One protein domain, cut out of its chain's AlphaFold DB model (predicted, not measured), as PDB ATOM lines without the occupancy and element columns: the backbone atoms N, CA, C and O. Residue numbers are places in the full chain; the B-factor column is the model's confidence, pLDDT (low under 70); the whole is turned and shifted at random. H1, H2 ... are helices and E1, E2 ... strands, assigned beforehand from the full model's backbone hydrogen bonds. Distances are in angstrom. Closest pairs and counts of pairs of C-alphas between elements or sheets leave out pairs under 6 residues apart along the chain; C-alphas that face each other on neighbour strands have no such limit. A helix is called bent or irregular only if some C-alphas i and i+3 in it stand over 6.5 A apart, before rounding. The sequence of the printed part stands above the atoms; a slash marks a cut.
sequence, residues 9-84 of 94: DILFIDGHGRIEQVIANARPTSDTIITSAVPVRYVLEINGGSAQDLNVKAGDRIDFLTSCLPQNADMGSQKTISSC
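AT A GLANCE: This is residues 9 to 84 of the 94 residues of an uncharacterized protein of Agrobacterium vitis (UniProt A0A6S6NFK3). What shape do these atoms make? A small sheet of three antiparallel strands, E2 - E1 - E3, forms a body at one end, with the short helix H1 grazing it; from there the chain leads away to a loose loop, residues 69 to 80, whose two ends are the short helices H2 and H3, which only just touch. Residues 71 to 77 stick out free, and the long link of residues 27 to 41 joins E2 to E3. What is it built of? The 76 printed residues hold three named strands, then three named helices, in the order E1 E2 E3 H1 H2 H3; the class is mixed, helices and strands, with 31 residues, under half, in named elements. How large is it? It is loose, with a radius of gyration of the C-alphas of 16.2 A, and elongated, spanning 52 by 26 by 23 A.

IN THESE COORDINATES: Where are the strands? E1 is residues 9 to 13, 12.8 A long from C-alpha 9 at (-13.540, 15.698, 0.650). E2 is residues 19 to 26, 16.7 A, and E3 is residues 42 to 47, 16.9 A. Where are the helices? H1 is residues 50 to 53, H2 is residues 65 to 68 and H3 is residues 81 to 84, ending at C-alpha 84 at (-37.374, 8.257, 13.026). H2 is neither bent nor irregular, but only just: C-alphas 65 and 68 are 6.0 A apart.

HOW THE PARTS SIT: How is the sheet joined? E1 is the inner strand; it is antiparallel to E3 at 160 degrees, with N 11 and O 44 within hydrogen-bond range at 2.9 A. E1 and E2 form a hairpin, antiparallel at 164 degrees, with N 10 and O 23 at 2.9 A. The sheet is twisted, with C-alphas up to 4.1 A off its best plane. Where do the helices stand? H1 is on the sheet but only grazes it with residues 50 to 52; its closest C-alphas to E1 are Ala 51 and Asp 9, 6.5 A apart. H2 and H3 are not on the sheet and only just touch, with 3 pairs of C-alphas within 8 A, the closest those of Cys 68 and Cys 84 at 5.7 A. What do the helix backbones show? H1, H2 and H3 are too short for any O i to N i+4 pair, and in each the one O i to N i+3 pair is within range.

THE WHOLE: How far does it reach? The two C-alphas farthest apart, those of Asp 31 and Gly 76, are 52.1 A from each other. Is it unbroken? The printed part has no cut; the links E2 to E3, H1 to H2 and H2 to H3 are long. Where is confidence low? Residues 65 to 84 have pLDDT under 70, against a mean of 85.7 for the printed part.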
ATOM      1  N   ASP A   9     -13.078  16.849   1.422       98.81
ATOM      2  CA  ASP A   9     -13.540  15.698   0.650       98.81
ATOM      3  C   ASP A   9     -14.870  16.076  -0.016       98.81
ATOM      4  O   ASP A   9     -15.748  16.664   0.622       98.81
ATOM      5  N   ILE A  10     -15.011  15.765  -1.304       98.62
ATOM      6  CA  ILE A  10     -16.182  16.126  -2.114       98.62
ATOM      7  C   ILE A  10     -16.894  14.845  -2.536       98.62
ATOM      8  O   ILE A  10     -16.337  14.032  -3.278       98.62
ATOM      9  N   LEU A  11     -18.125  14.670  -2.064       98.44
ATOM     10  CA  LEU A  11     -18.960  13.502  -2.323       98.44
ATOM     11  C   LEU A  11     -20.032  13.884  -3.345       98.44
ATOM     12  O   LEU A  11     -20.884  14.730  -3.071       98.44
ATOM     13  N   PHE A  12     -20.009  13.255  -4.515       98.50
ATOM     14  CA  PHE A  12     -21.038  13.408  -5.543       98.50
ATOM     15  C   PHE A  12     -22.136  12.361  -5.337       98.50
ATOM     16  O   PHE A  12     -21.837  11.169  -5.266       98.50
ATOM     17  N   ILE A  13     -23.395  12.799  -5.234       97.88
ATOM     18  CA  ILE A  13     -24.517  11.967  -4.771       97.88
ATOM     19  C   ILE A  13     -25.677  12.015  -5.775       97.88
ATOM     20  O   ILE A  13     -26.117  13.093  -6.198       97.88
ATOM     21  N   ASP A  14     -26.196  10.848  -6.150       96.50
ATOM     22  CA  ASP A  14     -27.322  10.725  -7.074       96.50
ATOM     23  C   ASP A  14     -28.667  11.188  -6.463       96.50
ATOM     24  O   ASP A  14     -28.770  11.616  -5.311       96.50
ATOM     25  N   GLY A  15     -29.741  11.126  -7.255       94.31
ATOM     26  CA  GLY A  15     -31.079  11.521  -6.802       94.31
ATOM     27  C   GLY A  15     -31.712  10.600  -5.752       94.31
ATOM     28  O   GLY A  15     -32.733  10.977  -5.177       94.31
ATOM     29  N   HIS A  16     -31.126   9.429  -5.512       92.31
ATOM     30  CA  HIS A  16     -31.570   8.408  -4.563       92.31
ATOM     31  C   HIS A  16     -30.666   8.323  -3.320       92.31
ATOM     32  O   HIS A  16     -30.831   7.402  -2.516       92.31
ATOM     33  N   GLY A  17     -29.727   9.260  -3.161       93.94
ATOM     34  CA  GLY A  17     -28.813   9.322  -2.023       93.94
ATOM     35  C   GLY A  17     -27.586   8.417  -2.136       93.94
ATOM     36  O   GLY A  17     -26.829   8.341  -1.176       93.94
ATOM     37  N   ARG A  18     -27.346   7.742  -3.265       96.56
ATOM     38  CA  ARG A  18     -26.143   6.921  -3.461       96.56
ATOM     39  C   ARG A  18     -24.939   7.805  -3.780       96.56
ATOM     40  O   ARG A  18     -25.017   8.682  -4.639       96.56
ATOM     41  N   ILE A  19     -23.817   7.561  -3.110       98.06
ATOM     42  CA  ILE A  19     -22.542   8.215  -3.409       98.06
ATOM     43  C   ILE A  19     -21.969   7.593  -4.684       98.06
ATOM     44  O   ILE A  19     -21.606   6.418  -4.708       98.06
ATOM     45  N   GLU A  20     -21.856   8.390  -5.741       98.38
ATOM     46  CA  GLU A  20     -21.311   7.957  -7.031       98.38
ATOM     47  C   GLU A  20     -19.792   8.133  -7.107       98.38
ATOM     48  O   GLU A  20     -19.100   7.369  -7.779       98.38
ATOM     49  N   GLN A  21     -19.252   9.140  -6.417       98.44
ATOM     50  CA  GLN A  21     -17.828   9.455  -6.464       98.44
ATOM     51  C   GLN A  21     -17.392  10.230  -5.222       98.44
ATOM     52  O   GLN A  21     -18.094  11.130  -4.766       98.44
ATOM     53  N   VAL A  22     -16.194   9.917  -4.726       98.31
ATOM     54  CA  VAL A  22     -15.519  10.656  -3.653       98.31
ATOM     55  C   VAL A  22     -14.220  11.236  -4.204       98.31
ATOM     56  O   VAL A  22     -13.382  10.503  -4.728       98.31
ATOM     57  N   ILE A  23     -14.044  12.550  -4.087       98.44
ATOM     58  CA  ILE A  23     -12.768  13.228  -4.331       98.44
ATOM     59  C   ILE A  23     -12.172  13.574  -2.975       98.44
ATOM     60  O   ILE A  23     -12.624  14.511  -2.323       98.44
ATOM     61  N   ALA A  24     -11.171  12.809  -2.549       98.25
ATOM     62  CA  ALA A  24     -10.508  13.035  -1.273       98.25
ATOM     63  C   ALA A  24      -9.510  14.200  -1.352       98.25
ATOM     64  O   ALA A  24      -8.812  14.363  -2.359       98.25
ATOM     65  N   ASN A  25      -9.398  14.961  -0.263       98.31
ATOM     66  CA  ASN A  25      -8.382  15.991  -0.049       98.31
ATOM     67  C   ASN A  25      -8.247  16.985  -1.217       98.31
ATOM     68  O   ASN A  25      -7.140  17.297  -1.673       98.31
ATOM     69  N   ALA A  26      -9.377  17.504  -1.705       98.50
ATOM     70  CA  ALA A  26      -9.407  18.533  -2.732       98.50
ATOM     71  C   ALA A  26      -8.519  19.718  -2.320       98.50
ATOM     72  O   ALA A  26      -8.676  20.311  -1.250       98.50
ATOM     73  N   ARG A  27      -7.551  20.046  -3.184       98.50
ATOM     74  CA  ARG A  27      -6.467  20.980  -2.863       98.50
ATOM     75  C   ARG A  27      -7.008  22.394  -2.576       98.50
ATOM     76  O   ARG A  27      -7.649  22.972  -3.464       98.50
ATOM     77  N   PRO A  28      -6.685  22.996  -1.413       98.50
ATOM     78  CA  PRO A  28      -7.038  24.379  -1.095       98.50
ATOM     79  C   PRO A  28      -6.581  25.363  -2.168       98.50
ATOM     80  O   PRO A  28      -5.536  25.170  -2.797       98.50
ATOM     81  N   THR A  29      -7.336  26.444  -2.359       98.44
ATOM     82  CA  THR A  29      -7.042  27.549  -3.296       98.44
ATOM     83  C   THR A  29      -6.901  27.146  -4.772       98.44
ATOM     84  O   THR A  29      -6.536  27.972  -5.604       98.44
ATOM     85  N   SER A  30      -7.194  25.890  -5.122       98.25
ATOM     86  CA  SER A  30      -7.066  25.395  -6.491       98.25
ATOM     87  C   SER A  30      -8.208  25.869  -7.393       98.25
ATOM     88  O   SER A  30      -9.390  25.757  -7.039       98.25
ATOM     89  N   ASP A  31      -7.832  26.297  -8.598       98.31
ATOM     90  CA  ASP A  31      -8.729  26.639  -9.708       98.31
ATOM     91  C   ASP A  31      -9.051  25.443 -10.616       98.31
ATOM     92  O   ASP A  31      -9.847  25.572 -11.545       98.31
ATOM     93  N   THR A  32      -8.461  24.271 -10.357       98.06
ATOM     94  CA  THR A  32      -8.805  23.042 -11.079       98.06
ATOM     95  C   THR A  32     -10.300  22.756 -10.945       98.06
ATOM     96  O   THR A  32     -10.841  22.732  -9.836       98.06
ATOM     97  N   ILE A  33     -10.955  22.514 -12.079       97.50
ATOM     98  CA  ILE A  33     -12.355  22.095 -12.119       97.50
ATOM     99  C   ILE A  33     -12.445  20.662 -11.599       97.50
ATOM    100  O   ILE A  33     -11.752  19.771 -12.088       97.50
ATOM    101  N   ILE A  34     -13.316  20.455 -10.617       97.88
ATOM    102  CA  ILE A  34     -13.671  19.136 -10.096       97.88
ATOM    103  C   ILE A  34     -15.081  18.842 -10.606       97.88
ATOM    104  O   ILE A  34     -15.989  19.647 -10.409       97.88
ATOM    105  N   THR A  35     -15.249  17.728 -11.313       97.25
ATOM    106  CA  THR A  35     -16.506  17.350 -11.970       97.25
ATOM    107  C   THR A  35     -16.901  15.931 -11.583       97.25
ATOM    108  O   THR A  35     -16.032  15.124 -11.247       97.25
ATOM    109  N   SER A  36     -18.197  15.635 -11.633       97.19
ATOM    110  CA  SER A  36     -18.697  14.284 -11.423       97.19
ATOM    111  C   SER A  36     -18.462  13.422 -12.664       97.19
ATOM    112  O   SER A  36     -18.573  13.888 -13.798       97.19
ATOM    113  N   ALA A  37     -18.169  12.139 -12.458       94.69
ATOM    114  CA  ALA A  37     -18.048  11.169 -13.548       94.69
ATOM    115  C   ALA A  37     -19.401  10.830 -14.207       94.69
ATOM    116  O   ALA A  37     -19.440  10.394 -15.356       94.69
ATOM    117  N   VAL A  38     -20.507  11.024 -13.481       96.25
ATOM    118  CA  VAL A  38     -21.881  10.703 -13.898       96.25
ATOM    119  C   VAL A  38     -22.847  11.834 -13.517       96.25
ATOM    120  O   VAL A  38     -22.487  12.690 -12.700       96.25
ATOM    121  N   PRO A  39     -24.071  11.879 -14.080       97.38
ATOM    122  CA  PRO A  39     -25.100  12.808 -13.626       97.38
ATOM    123  C   PRO A  39     -25.437  12.580 -12.149       97.38
ATOM    124  O   PRO A  39     -25.765  11.470 -11.743       97.38
ATOM    125  N   VAL A  40     -25.388  13.647 -11.356       98.00
ATOM    126  CA  VAL A  40     -25.678  13.624  -9.917       98.00
ATOM    127  C   VAL A  40     -26.613  14.766  -9.548       98.00
ATOM    128  O   VAL A  40     -26.749  15.734 -10.300       98.00
ATOM    129  N   ARG A  41     -27.288  14.643  -8.403       97.62
ATOM    130  CA  ARG A  41     -28.236  15.658  -7.925       97.62
ATOM    131  C   ARG A  41     -27.651  16.526  -6.817       97.62
ATOM    132  O   ARG A  41     -28.029  17.691  -6.716       97.62
ATOM    133  N   TYR A  42     -26.744  15.980  -6.013       97.25
ATOM    134  CA  TYR A  42     -26.204  16.664  -4.846       97.25
ATOM    135  C   TYR A  42     -24.680  16.547  -4.774       97.25
ATOM    136  O   TYR A  42     -24.074  15.630  -5.332       97.25
ATOM    137  N   VAL A  43     -24.082  17.491  -4.049       97.81
ATOM    138  CA  VAL A  43     -22.681  17.465  -3.628       97.81
ATOM    139  C   VAL A  43     -22.649  17.709  -2.125       97.81
ATOM    140  O   VAL A  43     -23.279  18.655  -1.651       97.81
ATOM    141  N   LEU A  44     -21.934  16.863  -1.387       97.81
ATOM    142  CA  LEU A  44     -21.645  17.059   0.030       97.81
ATOM    143  C   LEU A  44     -20.147  17.325   0.199       97.81
ATOM    144  O   LEU A  44     -19.319  16.505  -0.194       97.81
ATOM    145  N   GLU A  45     -19.813  18.471   0.783       98.06
ATOM    146  CA  GLU A  45     -18.442  18.842   1.129       98.06
ATOM    147  C   GLU A  45     -18.220  18.647   2.632       98.06
ATOM    148  O   GLU A  45     -18.969  19.180   3.454       98.06
ATOM    149  N   ILE A  46     -17.189  17.884   2.990       98.12
ATOM    150  CA  ILE A  46     -16.768  17.645   4.380       98.12
ATOM    151  C   ILE A  46     -15.274  17.935   4.532       98.12
ATOM    152  O   ILE A  46     -14.565  18.088   3.540       98.12
ATOM    153  N   ASN A  47     -14.777  18.019   5.769       98.62
ATOM    154  CA  ASN A  47     -13.352  18.246   6.023       98.62
ATOM    155  C   ASN A  47     -12.489  17.173   5.337       98.62
ATOM    156  O   ASN A  47     -12.815  15.988   5.387       98.62
ATOM    157  N   GLY A  48     -11.374  17.585   4.731       98.56
ATOM    158  CA  GLY A  48     -10.455  16.674   4.047       98.56
ATOM    159  C   GLY A  48      -9.977  15.539   4.954       98.56
ATOM    160  O   GLY A  48      -9.603  15.783   6.102       98.56
ATOM    161  N   GLY A  49     -10.021  14.310   4.440       98.25
ATOM    162  CA  GLY A  49      -9.684  13.086   5.174       98.25
ATOM    163  C   GLY A  49     -10.847  12.466   5.952       98.25
ATOM    164  O   GLY A  49     -10.770  11.293   6.310       98.25
ATOM    165  N   SER A  50     -11.959  13.183   6.151       98.31
ATOM    166  CA  SER A  50     -13.102  12.653   6.910       98.31
ATOM    167  C   SER A  50     -13.760  11.453   6.227       98.31
ATOM    168  O   SER A  50     -14.225  10.548   6.915       98.31
ATOM    169  N   ALA A  51     -13.789  11.403   4.891       98.00
ATOM    170  CA  ALA A  51     -14.324  10.245   4.176       98.00
ATOM    171  C   ALA A  51     -13.484   8.989   4.448       98.00
ATOM    172  O   ALA A  51     -14.036   7.906   4.620       98.00
ATOM    173  N   GLN A  52     -12.160   9.133   4.547       97.88
ATOM    174  CA  GLN A  52     -11.270   8.031   4.901       97.88
ATOM    175  C   GLN A  52     -11.476   7.593   6.355       97.88
ATOM    176  O   GLN A  52     -11.632   6.400   6.607       97.88
ATOM    177  N   ASP A  53     -11.516   8.543   7.292       98.06
ATOM    178  CA  ASP A  53     -11.684   8.260   8.724       98.06
ATOM    179  C   ASP A  53     -13.015   7.554   9.026       98.06
ATOM    180  O   ASP A  53     -13.089   6.698   9.909       98.06
ATOM    181  N   LEU A  54     -14.062   7.889   8.268       95.75
ATOM    182  CA  LEU A  54     -15.397   7.298   8.378       95.75
ATOM    183  C   LEU A  54     -15.612   6.086   7.457       95.75
ATOM    184  O   LEU A  54     -16.703   5.521   7.457       95.75
ATOM    185  N   ASN A  55     -14.600   5.685   6.680       96.88
ATOM    186  CA  ASN A  55     -14.679   4.610   5.684       96.88
ATOM    187  C   ASN A  55     -15.823   4.788   4.661       96.88
ATOM    188  O   ASN A  55     -16.436   3.816   4.221       96.88
ATOM    189  N   VAL A  56     -16.096   6.036   4.280       96.94
ATOM    190  CA  VAL A  56     -17.088   6.389   3.263       96.94
ATOM    191  C   VAL A  56     -16.498   6.183   1.872       96.94
ATOM    192  O   VAL A  56     -15.421   6.692   1.546       96.94
ATOM    193  N   LYS A  57     -17.230   5.470   1.019       96.56
ATOM    194  CA  LYS A  57     -16.817   5.104  -0.340       96.56
ATOM    195  C   LYS A  57     -17.970   5.235  -1.335       96.56
ATOM    196  O   LYS A  57     -19.142   5.328  -0.977       96.56
ATOM    197  N   ALA A  58     -17.628   5.242  -2.622       97.19
ATOM    198  CA  ALA A  58     -18.636   5.143  -3.672       97.19
ATOM    199  C   ALA A  58     -19.440   3.843  -3.502       97.19
ATOM    200  O   ALA A  58     -18.865   2.778  -3.279       97.19
ATOM    201  N   GLY A  59     -20.761   3.941  -3.623       97.00
ATOM    202  CA  GLY A  59     -21.700   2.862  -3.328       97.00
ATOM    203  C   GLY A  59     -22.481   3.045  -2.029       97.00
ATOM    204  O   GLY A  59     -23.626   2.597  -1.984       97.00
ATOM    205  N   ASP A  60     -21.926   3.747  -1.037       97.06
ATOM    206  CA  ASP A  60     -22.628   4.026   0.219       97.06
ATOM    207  C   ASP A  60     -23.834   4.956  -0.007       97.06
ATOM    208  O   ASP A  60     -23.967   5.610  -1.053       97.06
ATOM    209  N   ARG A  61     -24.728   5.032   0.984       94.44
ATOM    210  CA  ARG A  61     -25.949   5.847   0.929       94.44
ATOM    211  C   ARG A  61     -25.967   6.946   1.982       94.44
ATOM    212  O   ARG A  61     -25.577   6.748   3.128       94.44
ATOM    213  N   ILE A  62     -26.487   8.097   1.577       90.44
ATOM    214  CA  ILE A  62     -26.853   9.210   2.443       90.44
ATOM    215  C   ILE A  62     -28.358   9.160   2.675       90.44
ATOM    216  O   ILE A  62     -29.155   9.351   1.753       90.44
ATOM    217  N   ASP A  63     -28.737   8.964   3.933       87.12
ATOM    218  CA  ASP A  63     -30.117   9.108   4.366       87.12
ATOM    219  C   ASP A  63     -30.446  10.587   4.546       87.12
ATOM    220  O   ASP A  63     -30.094  11.235   5.536       87.12
ATOM    221  N   PHE A  64     -31.174  11.140   3.582       79.81
ATOM    222  CA  PHE A  64     -31.865  12.397   3.810       79.81
ATOM    223  C   PHE A  64     -32.993  12.125   4.811       79.81
ATOM    224  O   PHE A  64     -33.796  11.212   4.609       79.81
ATOM    225  N   LEU A  65     -33.106  12.935   5.871       69.75
ATOM    226  CA  LEU A  65     -34.145  12.826   6.918       69.75
ATOM    227  C   LEU A  65     -35.601  12.964   6.399       69.75
ATOM    228  O   LEU A  65     -36.551  13.099   7.168       69.75
ATOM    229  N   THR A  66     -35.808  12.905   5.085       60.06
ATOM    230  CA  THR A  66     -37.100  12.795   4.412       60.06
ATOM    231  C   THR A  66     -37.835  11.498   4.744       60.06
ATOM    232  O   THR A  66     -39.053  11.462   4.600       60.06
ATOM    233  N   SER A  67     -37.149  10.456   5.229       58.28
ATOM    234  CA  SER A  67     -37.785   9.210   5.695       58.28
ATOM    235  C   SER A  67     -38.816   9.430   6.813       58.28
ATOM    236  O   SER A  67     -39.643   8.556   7.076       58.28
ATOM    237  N   CYS A  68     -38.801  10.610   7.436       53.47
ATOM    238  CA  CYS A  68     -39.665  10.987   8.551       53.47
ATOM    239  C   CYS A  68     -40.614  12.136   8.256       53.47
ATOM    240  O   CYS A  68     -41.403  12.520   9.121       53.47
ATOM    241  N   LEU A  69     -40.563  12.671   7.037       54.44
ATOM    242  CA  LEU A  69     -41.575  13.594   6.566       54.44
ATOM    243  C   LEU A  69     -42.683  12.768   5.906       54.44
ATOM    244  O   LEU A  69     -42.386  11.950   5.032       54.44
ATOM    245  N   PRO A  70     -43.951  12.940   6.313       55.09
ATOM    246  CA  PRO A  70     -45.053  12.240   5.673       55.09
ATOM    247  C   PRO A  70     -45.070  12.633   4.192       55.09
ATOM    248  O   PRO A  70     -45.297  13.790   3.848       55.09
ATOM    249  N   GLN A  71     -44.784  11.671   3.306       58.38
ATOM    250  CA  GLN A  71     -44.712  11.913   1.858       58.38
ATOM    251  C   GLN A  71     -46.075  12.274   1.255       58.38
ATOM    252  O   GLN A  71     -46.138  12.774   0.141       58.38
ATOM    253  N   ASN A  72     -47.154  12.077   2.013       49.31
ATOM    254  CA  ASN A  72     -48.503  12.541   1.738       49.31
ATOM    255  C   ASN A  72     -49.138  12.884   3.088       49.31
ATOM    256  O   ASN A  72     -48.831  12.217   4.072       49.31
ATOM    257  N   ALA A  73     -49.991  13.906   3.151       48.31
ATOM    258  CA  ALA A  73     -50.667  14.351   4.369       48.31
ATOM    259  C   ALA A  73     -51.634  13.288   4.944       48.31
ATOM    260  O   ALA A  73     -52.846  13.470   4.920       48.31
ATOM    261  N   ASP A  74     -51.115  12.181   5.474       51.53
ATOM    262  CA  ASP A  74     -51.832  11.341   6.423       51.53
ATOM    263  C   ASP A  74     -51.571  11.899   7.825       51.53
ATOM    264  O   ASP A  74     -50.560  11.642   8.479       51.53
ATOM    265  N   MET A  75     -52.491  12.759   8.249       52.28
ATOM    266  CA  MET A  75     -52.468  13.482   9.518       52.28
ATOM    267  C   MET A  75     -52.922  12.597  10.700       52.28
ATOM    268  O   MET A  75     -53.324  13.126  11.735       52.28
ATOM    269  N   GLY A  76     -52.908  11.263  10.548       49.12
ATOM    270  CA  GLY A  76     -53.436  10.303  11.526       49.12
ATOM    271  C   GLY A  76     -52.405   9.609  12.423       49.12
ATOM    272  O   GLY A  76     -52.782   9.043  13.448       49.12
ATOM    273  N   SER A  77     -51.109   9.655  12.100       54.25
ATOM    274  CA  SER A  77     -50.062   9.042  12.927       54.25
ATOM    275  C   SER A  77     -48.878   9.989  13.068       54.25
ATOM    276  O   SER A  77     -47.981  10.041  12.230       54.25
ATOM    277  N   GLN A  78     -48.879  10.779  14.142       50.41
ATOM    278  CA  GLN A  78     -47.713  11.564  14.532       50.41
ATOM    279  C   GLN A  78     -46.608  10.607  14.998       50.41
ATOM    280  O   GLN A  78     -46.474  10.319  16.188       50.41
ATOM    281  N   LYS A  79     -45.802  10.092  14.065       54.25
ATOM    282  CA  LYS A  79     -44.532   9.460  14.420       54.25
ATOM    283  C   LYS A  79     -43.626  10.562  14.973       54.25
ATOM    284  O   LYS A  79     -43.297  11.516  14.272       54.25
ATOM    285  N   THR A  80     -43.257  10.482  16.249       49.59
ATOM    286  CA  THR A  80     -42.333  11.448  16.853       49.59
ATOM    287  C   THR A  80     -40.965  11.338  16.184       49.59
ATOM    288  O   THR A  80     -40.522  10.238  15.848       49.59
ATOM    289  N   ILE A  81     -40.273  12.471  16.021       52.28
ATOM    290  CA  ILE A  81     -38.955  12.575  15.363       52.28
ATOM    291  C   ILE A  81     -37.945  11.570  15.964       52.28
ATOM    292  O   ILE A  81     -37.123  11.008  15.251       52.28
ATOM    293  N   SER A  82     -38.078  11.257  17.258       54.59
ATOM    294  CA  SER A  82     -37.282  10.249  17.977       54.59
ATOM    295  C   SER A  82     -37.392   8.824  17.399       54.59
ATOM    296  O   SER A  82     -36.405   8.105  17.331       54.59
ATOM    297  N   SER A  83     -38.559   8.418  16.890       58.09
ATOM    298  CA  SER A  83     -38.794   7.079  16.301       58.09
ATOM    299  C   SER A  83     -38.249   6.901  14.874       58.09
ATOM    300  O   SER A  83     -38.592   5.951  14.160       58.09
ATOM    301  N   CYS A  84     -37.511   7.902  14.421       55.75
ATOM    302  CA  CYS A  84     -37.374   8.257  13.026       55.75
ATOM    303  C   CYS A  84     -35.928   8.617  12.665       55.75
ATOM    304  O   CYS A  84     -35.542   8.610  11.504       55.75
TER     305      CYS A  84